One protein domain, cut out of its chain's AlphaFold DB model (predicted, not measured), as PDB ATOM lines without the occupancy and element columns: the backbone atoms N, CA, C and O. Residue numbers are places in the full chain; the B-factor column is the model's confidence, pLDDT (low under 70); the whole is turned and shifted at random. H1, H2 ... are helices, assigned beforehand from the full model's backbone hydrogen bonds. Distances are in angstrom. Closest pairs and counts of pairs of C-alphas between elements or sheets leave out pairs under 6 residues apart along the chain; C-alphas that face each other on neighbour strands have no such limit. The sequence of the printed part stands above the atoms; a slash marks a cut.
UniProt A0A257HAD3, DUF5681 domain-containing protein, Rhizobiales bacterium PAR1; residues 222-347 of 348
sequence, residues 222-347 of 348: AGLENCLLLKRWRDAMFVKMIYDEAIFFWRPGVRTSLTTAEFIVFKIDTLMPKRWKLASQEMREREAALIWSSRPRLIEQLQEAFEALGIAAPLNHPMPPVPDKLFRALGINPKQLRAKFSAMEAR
ATOM      1  N   ALA A 222      98.285  -4.742  47.397       89.25
ATOM      2  CA  ALA A 222      97.379  -4.056  48.317       89.25
ATOM      3  C   ALA A 222      95.919  -4.100  47.827       89.25
ATOM      4  O   ALA A 222      94.990  -4.285  48.616       89.25
ATOM      5  N   GLY A 223      95.699  -3.955  46.522       89.81
ATOM      6  CA  GLY A 223      94.410  -4.119  45.864       89.81
ATOM      7  C   GLY A 223      93.872  -5.537  46.005       89.81
ATOM      8  O   GLY A 223      92.695  -5.700  46.318       89.81
ATOM      9  N   LEU A 224      94.731  -6.552  45.866       92.06
ATOM     10  CA  LEU A 224      94.374  -7.952  46.105       92.06
ATOM     11  C   LEU A 224      93.857  -8.159  47.529       92.06
ATOM     12  O   LEU A 224      92.751  -8.670  47.701       92.06
ATOM     13  N   GLU A 225      94.587  -7.678  48.534       92.00
ATOM     14  CA  GLU A 225      94.150  -7.743  49.933       92.00
ATOM     15  C   GLU A 225      92.807  -7.041  50.165       92.00
ATOM     16  O   GLU A 225      91.928  -7.576  50.844       92.00
ATOM     17  N   ASN A 226      92.591  -5.874  49.550       91.12
ATOM     18  CA  ASN A 226      91.310  -5.173  49.640       91.12
ATOM     19  C   ASN A 226      90.165  -5.985  49.019       91.12
ATOM     20  O   ASN A 226      89.089  -6.083  49.614       91.12
ATOM     21  N   CYS A 227      90.373  -6.586  47.847       91.31
ATOM     22  CA  CYS A 227      89.355  -7.408  47.201       91.31
ATOM     23  C   CYS A 227      89.092  -8.704  47.999       91.31
ATOM     24  O   CYS A 227      87.937  -9.110  48.135       91.31
ATOM     25  N   LEU A 228      90.119  -9.327  48.590       93.19
ATOM     26  CA  LEU A 228      89.973 -10.488  49.479       93.19
ATOM     27  C   LEU A 228      89.253 -10.129  50.783       93.19
ATOM     28  O   LEU A 228      88.448 -10.910  51.289       93.19
ATOM     29  N   LEU A 229      89.508  -8.944  51.334       93.69
ATOM     30  CA  LEU A 229      88.773  -8.426  52.482       93.69
ATOM     31  C   LEU A 229      87.295  -8.206  52.134       93.69
ATOM     32  O   LEU A 229      86.426  -8.619  52.897       93.69
ATOM     33  N   LEU A 230      86.991  -7.616  50.973       93.81
ATOM     34  CA  LEU A 230      85.613  -7.479  50.489       93.81
ATOM     35  C   LEU A 230      84.931  -8.841  50.312       93.81
ATOM     36  O   LEU A 230      83.781  -8.992  50.718       93.81
ATOM     37  N   LYS A 231      85.642  -9.841  49.780       94.06
ATOM     38  CA  LYS A 231      85.144 -11.218  49.664       94.06
ATOM     39  C   LYS A 231      84.786 -11.807  51.033       94.06
ATOM     40  O   LYS A 231      83.679 -12.311  51.195       94.06
ATOM     41  N   ARG A 232      85.667 -11.666  52.032       95.44
ATOM     42  CA  ARG A 232      85.398 -12.092  53.419       95.44
ATOM     43  C   ARG A 232      84.175 -11.383  54.007       95.44
ATOM     44  O   ARG A 232      83.316 -12.032  54.592       95.44
ATOM     45  N   TRP A 233      84.052 -10.071  53.793       95.94
ATOM     46  CA  TRP A 233      82.876  -9.309  54.220       95.94
ATOM     47  C   TRP A 233      81.593  -9.791  53.550       95.94
ATOM     48  O   TRP A 233      80.585  -9.947  54.233       95.94
ATOM     49  N   ARG A 234      81.611 -10.045  52.238       95.38
ATOM     50  CA  ARG A 234      80.456 -10.601  51.525       95.38
ATOM     51  C   ARG A 234      80.056 -11.942  52.117       95.38
ATOM     52  O   ARG A 234      78.882 -12.127  52.408       95.38
ATOM     53  N   ASP A 235      81.011 -12.849  52.290       94.44
ATOM     54  CA  ASP A 235      80.734 -14.203  52.763       94.44
ATOM     55  C   ASP A 235      80.169 -14.172  54.199       94.44
ATOM     56  O   ASP A 235      79.151 -14.808  54.468       94.44
ATOM     57  N   ALA A 236      80.710 -13.329  55.087       96.00
ATOM     58  CA  ALA A 236      80.162 -13.120  56.431       96.00
ATOM     59  C   ALA A 236      78.752 -12.502  56.422       96.00
ATOM     60  O   ALA A 236      77.871 -12.937  57.168       96.00
ATOM     61  N   MET A 237      78.503 -11.510  55.559       95.50
ATOM     62  CA  MET A 237      77.167 -10.922  55.405       95.50
ATOM     63  C   MET A 237      76.171 -11.906  54.797       95.50
ATOM     64  O   MET A 237      74.993 -11.856  55.133       95.50
ATOM     65  N   PHE A 238      76.628 -12.816  53.943       94.44
ATOM     66  CA  PHE A 238      75.786 -13.850  53.363       94.44
ATOM     67  C   PHE A 238      75.297 -14.828  54.435       94.44
ATOM     68  O   PHE A 238      74.099 -15.074  54.537       94.44
ATOM     69  N   VAL A 239      76.189 -15.303  55.312       95.31
ATOM     70  CA  VAL A 239      75.787 -16.139  56.456       95.31
ATOM     71  C   VAL A 239      74.851 -15.368  57.393       95.31
ATOM     72  O   VAL A 239      73.826 -15.898  57.819       95.31
ATOM     73  N   LYS A 240      75.147 -14.087  57.662       94.81
ATOM     74  CA  LYS A 240      74.291 -13.226  58.495       94.81
ATOM     75  C   LYS A 240      72.895 -13.038  57.908       94.81
ATOM     76  O   LYS A 240      71.931 -13.045  58.660       94.81
ATOM     77  N   MET A 241      72.785 -12.886  56.592       93.38
ATOM     78  CA  MET A 241      71.507 -12.773  55.893       93.38
ATOM     79  C   MET A 241      70.629 -14.000  56.153       93.38
ATOM     80  O   MET A 241      69.480 -13.835  56.556       93.38
ATOM     81  N   ILE A 242      71.181 -15.210  55.998       93.06
ATOM     82  CA  ILE A 242      70.439 -16.456  56.244       93.06
ATOM     83  C   ILE A 242      70.094 -16.615  57.728       93.06
ATOM     84  O   ILE A 242      68.977 -16.997  58.072       93.06
ATOM     85  N   TYR A 243      71.023 -16.269  58.621       93.00
ATOM     86  CA  TYR A 243      70.779 -16.259  60.063       93.00
ATOM     87  C   TYR A 243      69.634 -15.317  60.454       93.00
ATOM     88  O   TYR A 243      68.749 -15.701  61.221       93.00
ATOM     89  N   ASP A 244      69.621 -14.104  59.901       90.12
ATOM     90  CA  ASP A 244      68.573 -13.124  60.172       90.12
ATOM     91  C   ASP A 244      67.220 -13.586  59.657       90.12
ATOM     92  O   ASP A 244      66.210 -13.424  60.341       90.12
ATOM     93  N   GLU A 245      67.198 -14.193  58.474       88.00
ATOM     94  CA  GLU A 245      65.990 -14.772  57.903       88.00
ATOM     95  C   GLU A 245      65.431 -15.900  58.778       88.00
ATOM     96  O   GLU A 245      64.241 -15.891  59.109       88.00
ATOM     97  N   ALA A 246      66.295 -16.803  59.245       88.12
ATOM     98  CA  ALA A 246      65.909 -17.916  60.105       88.12
ATOM     99  C   ALA A 246      65.383 -17.475  61.483       88.12
ATOM    100  O   ALA A 246      64.522 -18.147  62.051       88.12
ATOM    101  N   ILE A 247      65.888 -16.368  62.042       85.62
ATOM    102  CA  ILE A 247      65.544 -15.930  63.406       85.62
ATOM    103  C   ILE A 247      64.459 -14.863  63.435       85.62
ATOM    104  O   ILE A 247      63.514 -14.977  64.215       85.62
ATOM    105  N   PHE A 248      64.587 -13.817  62.621       77.81
ATOM    106  CA  PHE A 248      63.714 -12.645  62.696       77.81
ATOM    107  C   PHE A 248      62.529 -12.735  61.731       77.81
ATOM    108  O   PHE A 248      61.485 -12.138  61.993       77.81
ATOM    109  N   PHE A 249      62.648 -13.500  60.640       71.75
ATOM    110  CA  PHE A 249      61.664 -13.504  59.551       71.75
ATOM    111  C   PHE A 249      60.973 -14.858  59.325       71.75
ATOM    112  O   PHE A 249      60.320 -15.044  58.303       71.75
ATOM    113  N   TRP A 250      61.013 -15.773  60.303       69.31
ATOM    114  CA  TRP A 250      60.412 -17.116  60.200       69.31
ATOM    115  C   TRP A 250      58.884 -17.125  59.970       69.31
ATOM    116  O   TRP A 250      58.313 -18.146  59.590       69.31
ATOM    117  N   ARG A 251      58.189 -15.998  60.179       71.62
ATOM    118  CA  ARG A 251      56.738 -15.895  59.953       71.62
ATOM    119  C   ARG A 251      56.418 -15.628  58.469       71.62
ATOM    120  O   ARG A 251      56.833 -14.589  57.946       71.62
ATOM    121  N   PRO A 252      55.616 -16.486  57.805       61.34
ATOM    122  CA  PRO A 252      55.172 -16.262  56.428       61.34
ATOM    123  C   PRO A 252      54.476 -14.901  56.267       61.34
ATOM    124  O   PRO A 252      53.620 -14.544  57.073       61.34
ATOM    125  N   GLY A 253      54.834 -14.139  55.227       65.12
ATOM    126  CA  GLY A 253      54.188 -12.861  54.877       65.12
ATOM    127  C   GLY A 253      54.742 -11.602  55.561       65.12
ATOM    128  O   GLY A 253      54.270 -10.507  55.271       65.12
ATOM    129  N   VAL A 254      55.756 -11.718  56.429       63.81
ATOM    130  CA  VAL A 254      56.333 -10.565  57.157       63.81
ATOM    131  C   VAL A 254      57.475  -9.879  56.388       63.81
ATOM    132  O   VAL A 254      57.788  -8.712  56.638       63.81
ATOM    133  N   ARG A 255      58.088 -10.557  55.408       70.00
ATOM    134  CA  ARG A 255      59.215 -10.006  54.642       70.00
ATOM    135  C   ARG A 255      58.730  -8.988  53.606       70.00
ATOM    136  O   ARG A 255      58.472  -9.310  52.453       70.00
ATOM    137  N   THR A 256      58.614  -7.735  54.035       67.06
ATOM    138  CA  THR A 256      58.269  -6.593  53.169       67.06
ATOM    139  C   THR A 256      59.497  -5.876  52.611       67.06
ATOM    140  O   THR A 256      59.372  -5.049  51.708       67.06
ATOM    141  N   SER A 257      60.693  -6.160  53.140       77.31
ATOM    142  CA  SER A 257      61.922  -5.474  52.742       77.31
ATOM    143  C   SER A 257      63.172  -6.347  52.860       77.31
ATOM    144  O   SER A 257      63.180  -7.385  53.519       77.31
ATOM    145  N   LEU A 258      64.215  -5.889  52.170       82.62
ATOM    146  CA  LEU A 258      65.561  -6.450  52.142       82.62
ATOM    147  C   LEU A 258      66.239  -6.311  53.516       82.62
ATOM    148  O   LEU A 258      66.173  -5.233  54.119       82.62
ATOM    149  N   THR A 259      66.940  -7.342  53.991       86.94
ATOM    150  CA  THR A 259      67.711  -7.219  55.244       86.94
ATOM    151  C   THR A 259      68.940  -6.317  55.050       86.94
ATOM    152  O   THR A 259      69.405  -6.092  53.928       86.94
ATOM    153  N   THR A 260      69.504  -5.780  56.141       87.94
ATOM    154  CA  THR A 260      70.750  -4.991  56.064       87.94
ATOM    155  C   THR A 260      71.886  -5.812  55.466       87.94
ATOM    156  O   THR A 260      72.641  -5.313  54.633       87.94
ATOM    157  N   ALA A 261      72.006  -7.069  55.896       91.62
ATOM    158  CA  ALA A 261      73.044  -7.980  55.440       91.62
ATOM    159  C   ALA A 261      72.904  -8.256  53.937       91.62
ATOM    160  O   ALA A 261      73.865  -8.082  53.192       91.62
ATOM    161  N   GLU A 262      71.687  -8.548  53.478       90.19
ATOM    162  CA  GLU A 262      71.368  -8.739  52.062       90.19
ATOM    163  C   GLU A 262      71.712  -7.498  51.218       90.19
ATOM    164  O   GLU A 262      72.374  -7.604  50.184       90.19
ATOM    165  N   PHE A 263      71.364  -6.294  51.691       90.69
ATOM    166  CA  PHE A 263      71.745  -5.044  51.020       90.69
ATOM    167  C   PHE A 263      73.257  -4.931  50.829       90.69
ATOM    168  O   PHE A 263      73.734  -4.534  49.762       90.69
ATOM    169  N   ILE A 264      74.013  -5.254  51.877       92.12
ATOM    170  CA  ILE A 264      75.467  -5.148  51.872       92.12
ATOM    171  C   ILE A 264      76.078  -6.201  50.946       92.12
ATOM    172  O   ILE A 264      76.970  -5.842  50.180       92.12
ATOM    173  N   VAL A 265      75.581  -7.444  50.948       93.38
ATOM    174  CA  VAL A 265      76.013  -8.495  50.007       93.38
ATOM    175  C   VAL A 265      75.887  -7.994  48.572       93.38
ATOM    176  O   VAL A 265      76.882  -7.984  47.846       93.38
ATOM    177  N   PHE A 266      74.712  -7.485  48.184       91.38
ATOM    178  CA  PHE A 266      74.500  -6.961  46.833       91.38
ATOM    179  C   PHE A 266      75.439  -5.801  46.507       91.38
ATOM    180  O   PHE A 266      76.003  -5.742  45.414       91.38
ATOM    181  N   LYS A 267      75.652  -4.874  47.446       92.19
ATOM    182  CA  LYS A 267      76.554  -3.739  47.220       92.19
ATOM    183  C   LYS A 267      78.007  -4.173  47.072       92.19
ATOM    184  O   LYS A 267      78.671  -3.678  46.163       92.19
ATOM    185  N   ILE A 268      78.489  -5.104  47.891       93.50
ATOM    186  CA  ILE A 268      79.849  -5.636  47.755       93.50
ATOM    187  C   ILE A 268      79.995  -6.361  46.414       93.50
ATOM    188  O   ILE A 268      80.979  -6.139  45.710       93.50
ATOM    189  N   ASP A 269      78.993  -7.140  46.001       91.56
ATOM    190  CA  ASP A 269      79.021  -7.861  44.726       91.56
ATOM    191  C   ASP A 269      79.121  -6.932  43.506       91.56
ATOM    192  O   ASP A 269      79.857  -7.207  42.557       91.56
ATOM    193  N   THR A 270      78.506  -5.744  43.560       89.62
ATOM    194  CA  THR A 270      78.678  -4.733  42.499       89.62
ATOM    195  C   THR A 270      80.090  -4.151  42.396       89.62
ATOM    196  O   THR A 270      80.440  -3.631  41.335       89.62
ATOM    197  N   LEU A 271      80.894  -4.221  43.461       89.56
ATOM    198  CA  LEU A 271      82.261  -3.697  43.482       89.56
ATOM    199  C   LEU A 271      83.312  -4.720  43.050       89.56
ATOM    200  O   LEU A 271      84.430  -4.317  42.741       89.56
ATOM    201  N   MET A 272      82.978  -6.009  43.034       90.62
ATOM    202  CA  MET A 272      83.936  -7.064  42.719       90.62
ATOM    203  C   MET A 272      84.078  -7.323  41.211       90.62
ATOM    204  O   MET A 272      83.128  -7.118  40.443       90.62
ATOM    205  N   PRO A 273      85.238  -7.863  40.791       90.44
ATOM    206  CA  PRO A 273      85.438  -8.476  39.480       90.44
ATOM    207  C   PRO A 273      84.368  -9.494  39.136       90.44
ATOM    208  O   PRO A 273      83.968 -10.271  40.000       90.44
ATOM    209  N   LYS A 274      83.978  -9.578  37.858       88.81
ATOM    210  CA  LYS A 274      82.983 -10.562  37.389       88.81
ATOM    211  C   LYS A 274      83.313 -11.993  37.820       88.81
ATOM    212  O   LYS A 274      82.423 -12.674  38.309       88.81
ATOM    213  N   ARG A 275      84.580 -12.411  37.720       86.06
ATOM    214  CA  ARG A 275      85.036 -13.756  38.129       86.06
ATOM    215  C   ARG A 275      84.887 -14.052  39.623       86.06
ATOM    216  O   ARG A 275      84.982 -15.203  40.022       86.06
ATOM    217  N   TRP A 276      84.744 -13.027  40.461       88.31
ATOM    218  CA  TRP A 276      84.611 -13.185  41.910       88.31
ATOM    219  C   TRP A 276      83.191 -12.966  42.396       88.31
ATOM    220  O   TRP A 276      82.917 -13.246  43.564       88.31
ATOM    221  N   LYS A 277      82.298 -12.478  41.533       89.94
ATOM    222  CA  LYS A 277      80.876 -12.410  41.847       89.94
ATOM    223  C   LYS A 277      80.353 -13.818  42.042       89.94
ATOM    224  O   LYS A 277      80.739 -14.727  41.311       89.94
ATOM    225  N   LEU A 278      79.486 -13.992  43.035       84.56
ATOM    226  CA  LEU A 278      78.810 -15.276  43.188       84.56
ATOM    227  C   LEU A 278      77.905 -15.454  41.975       84.56
ATOM    228  O   LEU A 278      77.036 -14.617  41.715       84.56
ATOM    229  N   ALA A 279      78.110 -16.536  41.225       82.56
ATOM    230  CA  ALA A 279      77.160 -16.902  40.192       82.56
ATOM    231  C   ALA A 279      75.784 -17.103  40.843       82.56
ATOM    232  O   ALA A 279      75.691 -17.601  41.965       82.56
ATOM    233  N   SER A 280      74.704 -16.766  40.133       78.44
ATOM    234  CA  SER A 280      73.344 -16.919  40.670       78.44
ATOM    235  C   SER A 280      73.063 -18.346  41.150       78.44
ATOM    236  O   SER A 280      72.298 -18.536  42.087       78.44
ATOM    237  N   GLN A 281      73.685 -19.345  40.519       82.19
ATOM    238  CA  GLN A 281      73.594 -20.739  40.938       82.19
ATOM    239  C   GLN A 281      74.400 -21.020  42.215       82.19
ATOM    240  O   GLN A 281      73.836 -21.549  43.163       82.19
ATOM    241  N   GLU A 282      75.669 -20.607  42.281       83.81
ATOM    242  CA  GLU A 282      76.510 -20.792  43.474       83.81
ATOM    243  C   GLU A 282      75.896 -20.102  44.702       83.81
ATOM    244  O   GLU A 282      75.903 -20.647  45.803       83.81
ATOM    245  N   MET A 283      75.308 -18.916  44.512       83.62
ATOM    246  CA  MET A 283      74.591 -18.208  45.571       83.62
ATOM    247  C   MET A 283      73.413 -19.041  46.094       83.62
ATOM    248  O   MET A 283      73.287 -19.196  47.304       83.62
ATOM    249  N   ARG A 284      72.608 -19.635  45.202       84.94
ATOM    250  CA  ARG A 284      71.486 -20.513  45.579       84.94
ATOM    251  C   ARG A 284      71.943 -21.802  46.252       84.94
ATOM    252  O   ARG A 284      71.288 -22.262  47.175       84.94
ATOM    253  N   GLU A 285      73.042 -22.397  45.799       88.94
ATOM    254  CA  GLU A 285      73.597 -23.615  46.401       88.94
ATOM    255  C   GLU A 285      74.105 -23.340  47.820       88.94
ATOM    256  O   GLU A 285      73.791 -24.090  48.746       88.94
ATOM    257  N   ARG A 286      74.817 -22.223  48.018       88.50
ATOM    258  CA  ARG A 286      75.243 -21.767  49.350       88.50
ATOM    259  C   ARG A 286      74.051 -21.440  50.240       88.50
ATOM    260  O   ARG A 286      74.041 -21.820  51.405       88.50
ATOM    261  N   GLU A 287      73.055 -20.747  49.701       89.38
ATOM    262  CA  GLU A 287      71.813 -20.431  50.404       89.38
ATOM    263  C   GLU A 287      71.093 -21.708  50.848       89.38
ATOM    264  O   GLU A 287      70.816 -21.858  52.033       89.38
ATOM    265  N   ALA A 288      70.878 -22.671  49.948       88.94
ATOM    266  CA  ALA A 288      70.244 -23.948  50.270       88.94
ATOM    267  C   ALA A 288      71.021 -24.722  51.347       88.94
ATOM    268  O   ALA A 288      70.423 -25.212  52.305       88.94
ATOM    269  N   ALA A 289      72.353 -24.781  51.238       90.06
ATOM    270  CA  ALA A 289      73.204 -25.434  52.230       90.06
ATOM    271  C   ALA A 289      73.091 -24.786  53.622       90.06
ATOM    272  O   ALA A 289      73.051 -25.493  54.628       90.06
ATOM    273  N   LEU A 290      73.012 -23.453  53.688       90.00
ATOM    274  CA  LEU A 290      72.845 -22.720  54.945       90.00
ATOM    275  C   LEU A 290      71.419 -22.837  55.500       90.00
ATOM    276  O   LEU A 290      71.259 -23.036  56.701       90.00
ATOM    277  N   ILE A 291      70.390 -22.776  54.652       88.81
ATOM    278  CA  ILE A 291      68.980 -22.932  55.052       88.81
ATOM    279  C   ILE A 291      68.729 -24.320  55.649       88.81
ATOM    280  O   ILE A 291      67.980 -24.450  56.615       88.81
ATOM    281  N   TRP A 292      69.358 -25.360  55.098       91.06
ATOM    282  CA  TRP A 292      69.245 -26.726  55.615       91.06
ATOM    283  C   TRP A 292      70.194 -27.031  56.776       91.06
ATOM    284  O   TRP A 292      70.120 -28.114  57.360       91.06
ATOM    285  N   SER A 293      71.076 -26.099  57.138       92.88
ATOM    286  CA  SER A 293      71.928 -26.255  58.310       92.88
ATOM    287  C   SER A 293      71.116 -26.122  59.603       92.88
ATOM    288  O   SER A 293      70.128 -25.391  59.689       92.88
ATOM    289  N   SER A 294      71.525 -26.846  60.647       93.94
ATOM    290  CA  SER A 294      70.909 -26.682  61.965       93.94
ATOM    291  C   SER A 294      71.243 -25.305  62.551       93.94
ATOM    292  O   SER A 294      72.323 -24.765  62.316       93.94
ATOM    293  N   ARG A 295      70.356 -24.748  63.386       93.44
ATOM    294  CA  ARG A 295      70.597 -23.447  64.038       93.44
ATOM    295  C   ARG A 295      71.945 -23.367  64.784       93.44
ATOM    296  O   ARG A 295      72.619 -22.354  64.615       93.44
ATOM    297  N   PRO A 296      72.377 -24.376  65.574       95.94
ATOM    298  CA  PRO A 296      73.702 -24.356  66.195       95.94
ATOM    299  C   PRO A 296      74.838 -24.262  65.172       95.94
ATOM    300  O   PRO A 296      75.761 -23.478  65.363       95.94
ATOM    301  N   ARG A 297      74.732 -24.994  64.053       95.81
ATOM    302  CA  ARG A 297      75.731 -24.957  62.980       95.81
ATOM    303  C   ARG A 297      75.779 -23.596  62.286       95.81
ATOM    304  O   ARG A 297      76.863 -23.111  61.984       95.81
ATOM    305  N   LEU A 298      74.630 -22.959  62.074       94.44
ATOM    306  CA  LEU A 298      74.563 -21.624  61.480       94.44
ATOM    307  C   LEU A 298      75.186 -20.553  62.392       94.44
ATOM    308  O   LEU A 298      75.853 -19.643  61.906       94.44
ATOM    309  N   ILE A 299      74.996 -20.670  63.713       95.62
ATOM    310  CA  ILE A 299      75.646 -19.800  64.710       95.62
ATOM    311  C   ILE A 299      77.166 -19.961  64.656       95.62
ATOM    312  O   ILE A 299      77.874 -18.958  64.622       95.62
ATOM    313  N   GLU A 300      77.654 -21.201  64.617       96.56
ATOM    314  CA  GLU A 300      79.081 -21.520  64.510       96.56
ATOM    315  C   GLU A 300      79.682 -20.932  63.225       96.56
ATOM    316  O   GLU A 300      80.643 -20.171  63.284       96.56
ATOM    317  N   GLN A 301      79.048 -21.159  62.071       95.88
ATOM    318  CA  GLN A 301      79.491 -20.595  60.789       95.88
ATOM    319  C   GLN A 301      79.488 -19.062  60.785       95.88
ATOM    320  O   GLN A 301      80.359 -18.431  60.183       95.88
ATOM    321  N   LEU A 302      78.514 -18.437  61.452       96.00
ATOM    322  CA  LEU A 302      78.470 -16.986  61.592       96.00
ATOM    323  C   LEU A 302      79.618 -16.474  62.473       96.00
ATOM    324  O   LEU A 302      80.215 -15.445  62.158       96.00
ATOM    325  N   GLN A 303      79.933 -17.180  63.561       96.44
ATOM    326  CA  GLN A 303      81.067 -16.871  64.431       96.44
ATOM    327  C   GLN A 303      82.390 -16.984  63.677       96.44
ATOM    328  O   GLN A 303      83.126 -16.001  63.637       96.44
ATOM    329  N   GLU A 304      82.628 -18.104  62.991       96.75
ATOM    330  CA  GLU A 304      83.818 -18.326  62.160       96.75
ATOM    331  C   GLU A 304      83.992 -17.218  61.107       96.75
ATOM    332  O   GLU A 304      85.078 -16.658  60.935       96.75
ATOM    333  N   ALA A 305      82.909 -16.844  60.414       95.81
ATOM    334  CA  ALA A 305      82.970 -15.848  59.349       95.81
ATOM    335  C   ALA A 305      83.306 -14.433  59.857       95.81
ATOM    336  O   ALA A 305      84.027 -13.690  59.186       95.81
ATOM    337  N   PHE A 306      82.799 -14.040  61.030       96.06
ATOM    338  CA  PHE A 306      83.115 -12.740  61.638       96.06
ATOM    339  C   PHE A 306      84.468 -12.747  62.362       96.06
ATOM    340  O   PHE A 306      85.182 -11.741  62.326       96.06
ATOM    341  N   GLU A 307      84.882 -13.879  62.931       95.62
ATOM    342  CA  GLU A 307      86.217 -14.056  63.505       95.62
ATOM    343  C   GLU A 307      87.307 -13.904  62.436       95.62
ATOM    344  O   GLU A 307      88.297 -13.206  62.660       95.62
ATOM    345  N   ALA A 308      87.080 -14.414  61.222       94.44
ATOM    346  CA  ALA A 308      87.965 -14.197  60.072       94.44
ATOM    347  C   ALA A 308      88.103 -12.713  59.654       94.44
ATOM    348  O   ALA A 308      89.021 -12.350  58.907       94.44
ATOM    349  N   LEU A 309      87.195 -11.847  60.120       95.19
ATOM    350  CA  LEU A 309      87.246 -10.390  59.968       95.19
ATOM    351  C   LEU A 309      87.835  -9.680  61.199       95.19
ATOM    352  O   LEU A 309      87.993  -8.459  61.172       95.19
ATOM    353  N   GLY A 310      88.159 -10.418  62.264       94.56
ATOM    354  CA  GLY A 310      88.636  -9.889  63.540       94.56
ATOM    355  C   GLY A 310      87.544  -9.201  64.364       94.56
ATOM    356  O   GLY A 310      87.845  -8.267  65.107       94.56
ATOM    357  N   ILE A 311      86.275  -9.591  64.198       94.25
ATOM    358  CA  ILE A 311      85.121  -8.956  64.852       94.25
ATOM    359  C   ILE A 311      84.235 -10.030  65.497       94.25
ATOM    360  O   ILE A 311      84.092 -11.128  64.975       94.25
ATOM    361  N   ALA A 312      83.603  -9.720  66.629       94.19
ATOM    362  CA  ALA A 312      82.630 -10.621  67.246       94.19
ATOM    363  C   ALA A 312      81.328 -10.706  66.425       94.19
ATOM    364  O   ALA A 312      80.818  -9.691  65.937       94.19
ATOM    365  N   ALA A 313      80.756 -11.908  66.310       93.44
ATOM    366  CA  ALA A 313      79.516 -12.119  65.569       93.44
ATOM    367  C   ALA A 313      78.300 -11.434  66.237       93.44
ATOM    368  O   ALA A 313      78.046 -11.630  67.430       93.44
ATOM    369  N   PRO A 314      77.492 -10.671  65.481       91.31
ATOM    370  CA  PRO A 314      76.317  -9.966  66.000       91.31
ATOM    371  C   PRO A 314      75.080 -10.873  66.097       91.31
ATOM    372  O   PRO A 314      74.128 -10.726  65.334       91.31
ATOM    373  N   LEU A 315      75.071 -11.811  67.045       89.81
ATOM    374  CA  LEU A 315      73.992 -12.804  67.174       89.81
ATOM    375  C   LEU A 315      72.615 -12.204  67.505       89.81
ATOM    376  O   LEU A 315      71.597 -12.752  67.089       89.81
ATOM    377  N   ASN A 316      72.578 -11.081  68.226       87.50
ATOM    378  CA  ASN A 316      71.340 -10.474  68.737       87.50
ATOM    379  C   ASN A 316      70.997  -9.129  68.077       87.50
ATOM    380  O   ASN A 316      70.105  -8.427  68.544       87.50
ATOM    381  N   HIS A 317      71.714  -8.748  67.017       84.12
ATOM    382  CA  HIS A 317      71.526  -7.461  66.351       84.12
ATOM    383  C   HIS A 317      71.298  -7.679  64.855       84.12
ATOM    384  O   HIS A 317      72.171  -8.243  64.187       84.12
ATOM    385  N   PRO A 318      70.169  -7.226  64.281       78.31
ATOM    386  CA  PRO A 318      69.932  -7.368  62.848       78.31
ATOM    387  C   PRO A 318      70.877  -6.457  62.048       78.31
ATOM    388  O   PRO A 318      71.235  -6.777  60.916       78.31
ATOM    389  N   MET A 319      71.368  -5.361  62.642       83.31
ATOM    390  CA  MET A 319      72.436  -4.563  62.048       83.31
ATOM    391  C   MET A 319      73.831  -5.141  62.364       83.31
ATOM    392  O   MET A 319      74.223  -5.197  63.531       83.31
ATOM    393  N   PRO A 320      74.624  -5.518  61.346       85.19
ATOM    394  CA  PRO A 320      75.985  -5.992  61.559       85.19
ATOM    395  C   PRO A 320      76.961  -4.849  61.915       85.19
ATOM    396  O   PRO A 320      76.773  -3.714  61.460       85.19
ATOM    397  N   PRO A 321      78.045  -5.132  62.667       88.50
ATOM    398  CA  PRO A 321      79.062  -4.165  63.084       88.50
ATOM    399  C   PRO A 321      80.014  -3.838  61.925       88.50
ATOM    400  O   PRO A 321      81.191  -4.190  61.918       88.50
ATOM    401  N   VAL A 322      79.485  -3.177  60.902       89.62
ATOM    402  CA  VAL A 322      80.236  -2.839  59.693       89.62
ATOM    403  C   VAL A 322      81.039  -1.551  59.912       89.62
ATOM    404  O   VAL A 322      80.456  -0.526  60.282       89.62
ATOM    405  N   PRO A 323      82.360  -1.552  59.651       91.06
ATOM    406  CA  PRO A 323      83.188  -0.362  59.762       91.06
ATOM    407  C   PRO A 323      82.726   0.758  58.828       91.06
ATOM    408  O   PRO A 323      82.432   0.533  57.651       91.06
ATOM    409  N   ASP A 324      82.788   2.003  59.300       89.06
ATOM    410  CA  ASP A 324      82.443   3.185  58.497       89.06
ATOM    411  C   ASP A 324      83.261   3.293  57.203       89.06
ATOM    412  O   ASP A 324      82.769   3.809  56.199       89.06
ATOM    413  N   LYS A 325      84.500   2.786  57.203       88.69
ATOM    414  CA  LYS A 325      85.344   2.732  56.003       88.69
ATOM    415  C   LYS A 325      84.705   1.874  54.904       88.69
ATOM    416  O   LYS A 325      84.737   2.281  53.745       88.69
ATOM    417  N   LEU A 326      84.089   0.744  55.262       88.62
ATOM    418  CA  LEU A 326      83.412  -0.125  54.298       88.62
ATOM    419  C   LEU A 326      82.159   0.554  53.738       88.62
ATOM    420  O   LEU A 326      81.968   0.578  52.528       88.62
ATOM    421  N   PHE A 327      81.355   1.205  54.582       88.50
ATOM    422  CA  PHE A 327      80.199   1.973  54.107       88.50
ATOM    423  C   PHE A 327      80.588   3.075  53.118       88.50
ATOM    424  O   PHE A 327      79.954   3.206  52.072       88.50
ATOM    425  N   ARG A 328      81.661   3.823  53.402       87.50
ATOM    426  CA  ARG A 328      82.175   4.843  52.476       87.50
ATOM    427  C   ARG A 328      82.622   4.234  51.150       87.50
ATOM    428  O   ARG A 328      82.295   4.792  50.108       87.50
ATOM    429  N   ALA A 329      83.312   3.091  51.179       84.69
ATOM    430  CA  ALA A 329      83.718   2.377  49.967       84.69
ATOM    431  C   ALA A 329      82.511   1.927  49.122       84.69
ATOM    432  O   ALA A 329      82.563   1.961  47.897       84.69
ATOM    433  N   LEU A 330      81.400   1.579  49.774       85.50
ATOM    434  CA  LEU A 330      80.137   1.214  49.125       85.50
ATOM    435  C   LEU A 330      79.302   2.430  48.676       85.50
ATOM    436  O   LEU A 330      78.216   2.252  48.123       85.50
ATOM    437  N   GLY A 331      79.766   3.660  48.925       86.31
ATOM    438  CA  GLY A 331      79.008   4.884  48.647       86.31
ATOM    439  C   GLY A 331      77.765   5.044  49.529       86.31
ATOM    440  O   GLY A 331      76.813   5.718  49.144       86.31
ATOM    441  N   ILE A 332      77.746   4.403  50.699       87.81
ATOM    442  CA  ILE A 332      76.622   4.421  51.637       87.81
ATOM    443  C   ILE A 332      76.932   5.402  52.765       87.81
ATOM    444  O   ILE A 332      77.991   5.338  53.389       87.81
ATOM    445  N   ASN A 333      75.986   6.289  53.080       89.06
ATOM    446  CA  ASN A 333      76.079   7.125  54.271       89.06
ATOM    447  C   ASN A 333      75.726   6.290  55.521       89.06
ATOM    448  O   ASN A 333      74.558   5.910  55.673       89.06
ATOM    449  N   PRO A 334      76.678   6.039  56.447       86.56
ATOM    450  CA  PRO A 334      76.437   5.182  57.609       86.56
ATOM    451  C   PRO A 334      75.293   5.691  58.490       86.56
ATOM    452  O   PRO A 334      74.509   4.897  59.001       86.56
ATOM    453  N   LYS A 335      75.165   7.018  58.645       87.88
ATOM    454  CA  LYS A 335      74.138   7.631  59.499       87.88
ATOM    455  C   LYS A 335      72.739   7.410  58.938       87.88
ATOM    456  O   LYS A 335      71.831   7.072  59.688       87.88
ATOM    457  N   GLN A 336      72.579   7.570  57.624       87.50
ATOM    458  CA  GLN A 336      71.294   7.351  56.957       87.50
ATOM    459  C   GLN A 336      70.889   5.876  57.001       87.50
ATOM    460  O   GLN A 336      69.727   5.576  57.259       87.50
ATOM    461  N   LEU A 337      71.844   4.962  56.794       83.88
ATOM    462  CA  LEU A 337      71.574   3.528  56.857       83.88
ATOM    463  C   LEU A 337      71.148   3.111  58.271       83.88
ATOM    464  O   LEU A 337      70.085   2.518  58.426       83.88
ATOM    465  N   ARG A 338      71.921   3.494  59.297       84.44
ATOM    466  CA  ARG A 338      71.594   3.222  60.708       84.44
ATOM    467  C   ARG A 338      70.214   3.768  61.070       84.44
ATOM    468  O   ARG A 338      69.390   3.023  61.577       84.44
ATOM    469  N   ALA A 339      69.919   5.023  60.718       85.88
ATOM    470  CA  ALA A 339      68.614   5.629  60.984       85.88
ATOM    471  C   ALA A 339      67.455   4.864  60.320       85.88
ATOM    472  O   ALA A 339      66.414   4.666  60.942       85.88
ATOM    473  N   LYS A 340      67.639   4.402  59.074       82.94
ATOM    474  CA  LYS A 340      66.620   3.632  58.348       82.94
ATOM    475  C   LYS A 340      66.334   2.284  59.015       82.94
ATOM    476  O   LYS A 340      65.171   1.906  59.113       82.94
ATOM    477  N   PHE A 341      67.367   1.573  59.467       76.56
ATOM    478  CA  PHE A 341      67.204   0.255  60.088       76.56
ATOM    479  C   PHE A 341      66.751   0.332  61.549       76.56
ATOM    480  O   PHE A 341      65.852  -0.415  61.913       76.56
ATOM    481  N   SER A 342      67.230   1.296  62.342       79.31
ATOM    482  CA  SER A 342      66.704   1.528  63.697       79.31
ATOM    483  C   SER A 342      65.212   1.883  63.687       79.31
ATOM    484  O   SER A 342      64.464   1.469  64.567       79.31
ATOM    485  N   ALA A 343      64.740   2.605  62.664       78.81
ATOM    486  CA  ALA A 343      63.313   2.878  62.494       78.81
ATOM    487  C   ALA A 343      62.490   1.631  62.118       78.81
ATOM    488  O   ALA A 343      61.284   1.617  62.353       78.81
ATOM    489  N   MET A 344      63.111   0.608  61.517       70.62
ATOM    490  CA  MET A 344      62.459  -0.675  61.236       70.62
ATOM    491  C   MET A 344      62.457  -1.587  62.462       70.62
ATOM    492  O   MET A 344      61.425  -2.188  62.729       70.62
ATOM    493  N   GLU A 345      63.549  -1.623  63.233       68.69
ATOM    494  CA  GLU A 345      63.602  -2.320  64.529       68.69
ATOM    495  C   GLU A 345      62.524  -1.797  65.483       68.69
ATOM    496  O   GLU A 345      61.820  -2.585  66.092       68.69
ATOM    497  N   ALA A 346      62.319  -0.478  65.558       75.69
ATOM    498  CA  ALA A 346      61.294   0.115  66.422       75.69
ATOM    499  C   ALA A 346      59.838  -0.192  66.001       75.69
ATOM    500  O   ALA A 346      58.910   0.158  66.729       75.69
ATOM    501  N   ARG A 347      59.619  -0.765  64.809       68.38
ATOM    502  CA  ARG A 347      58.287  -1.132  64.290       68.38
ATOM    503  C   ARG A 347      57.967  -2.620  64.438       68.38
ATOM    504  O   ARG A 347      56.818  -2.988  64.197       68.38
TER     505      ARG A 347
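Overview. This is residues 222 to 347 of the 348 residues of the protein "DUF5681 domain-containing protein" of Rhizobiales bacterium PAR1 (UniProt A0A257HAD3). One long helix, H1, makes the core; H2 and H4 pack along it, running the other way, and H3 meets it at a steep angle with residues 287 to 291. H5 and H6 make a corner away from H1, on the H2 side. The printed part has 126 residues with six named helices, H1 to H6 in chain order, and no named strand: the class is all helix. It is compact, with a radius of gyration of the C-alphas of 14.4 A and spans of 43 by 33 by 27 A.

Arrangement. The hub is H1, residues 222 to 248. H2, residues 260 to 271, touches residues 230 to 241 of H1 at a shallow tilt of 28 degrees, opposite ways, as a helical hairpin; the closest C-alphas, of Met 241 and Ala 261, are 5.1 A apart. H3, residues 280 to 291, touches H1 at a steep tilt of 49 degrees, the same way, closest at the C-alphas of Ile 242 and Ile 291, 6.7 A. H4, residues 295 to 307, touches H1 at a shallow tilt of 25 degrees, opposite ways, closest at the C-alphas of Ala 236 and Ala 305, 4.9 A. The helix packing is mostly aligned, side by side, but only just: 2 of these 3 pairs are at a shallow tilt. H5, residues 324 to 329, and H6, residues 334 to 345, touch only at the corner, and only just, with 3 pairs of C-alphas within 8 A; the closest are those of Phe 327 and Pro 334, 6.1 A. H2 and H5 are near each other; H1 is apart from H5 and H6. Every O i to N i+4 pair is within hydrogen-bond range in H1, H3, H4, H5 and H6, and 7 of 8 in H2.

Along the chain. H1 begins at C-alpha 222, (97.379, -4.056, 48.317), and is 37.6 A long; H2 is 17.1 A, H3 16.2 A, H4 18.2 A, H5 8.7 A and H6 16.4 A, ending at C-alpha 345, (63.602, -2.320, 64.529).

Size, cuts and confidence. The two farthest C-alphas, of Ala 222 and Pro 252, are 44.7 A apart. The printed part has no cut; H1 to H2 and H4 to H5 are long links. The pLDDT is under 70 at residues 250, 252 to 254, 256, 345 and 347.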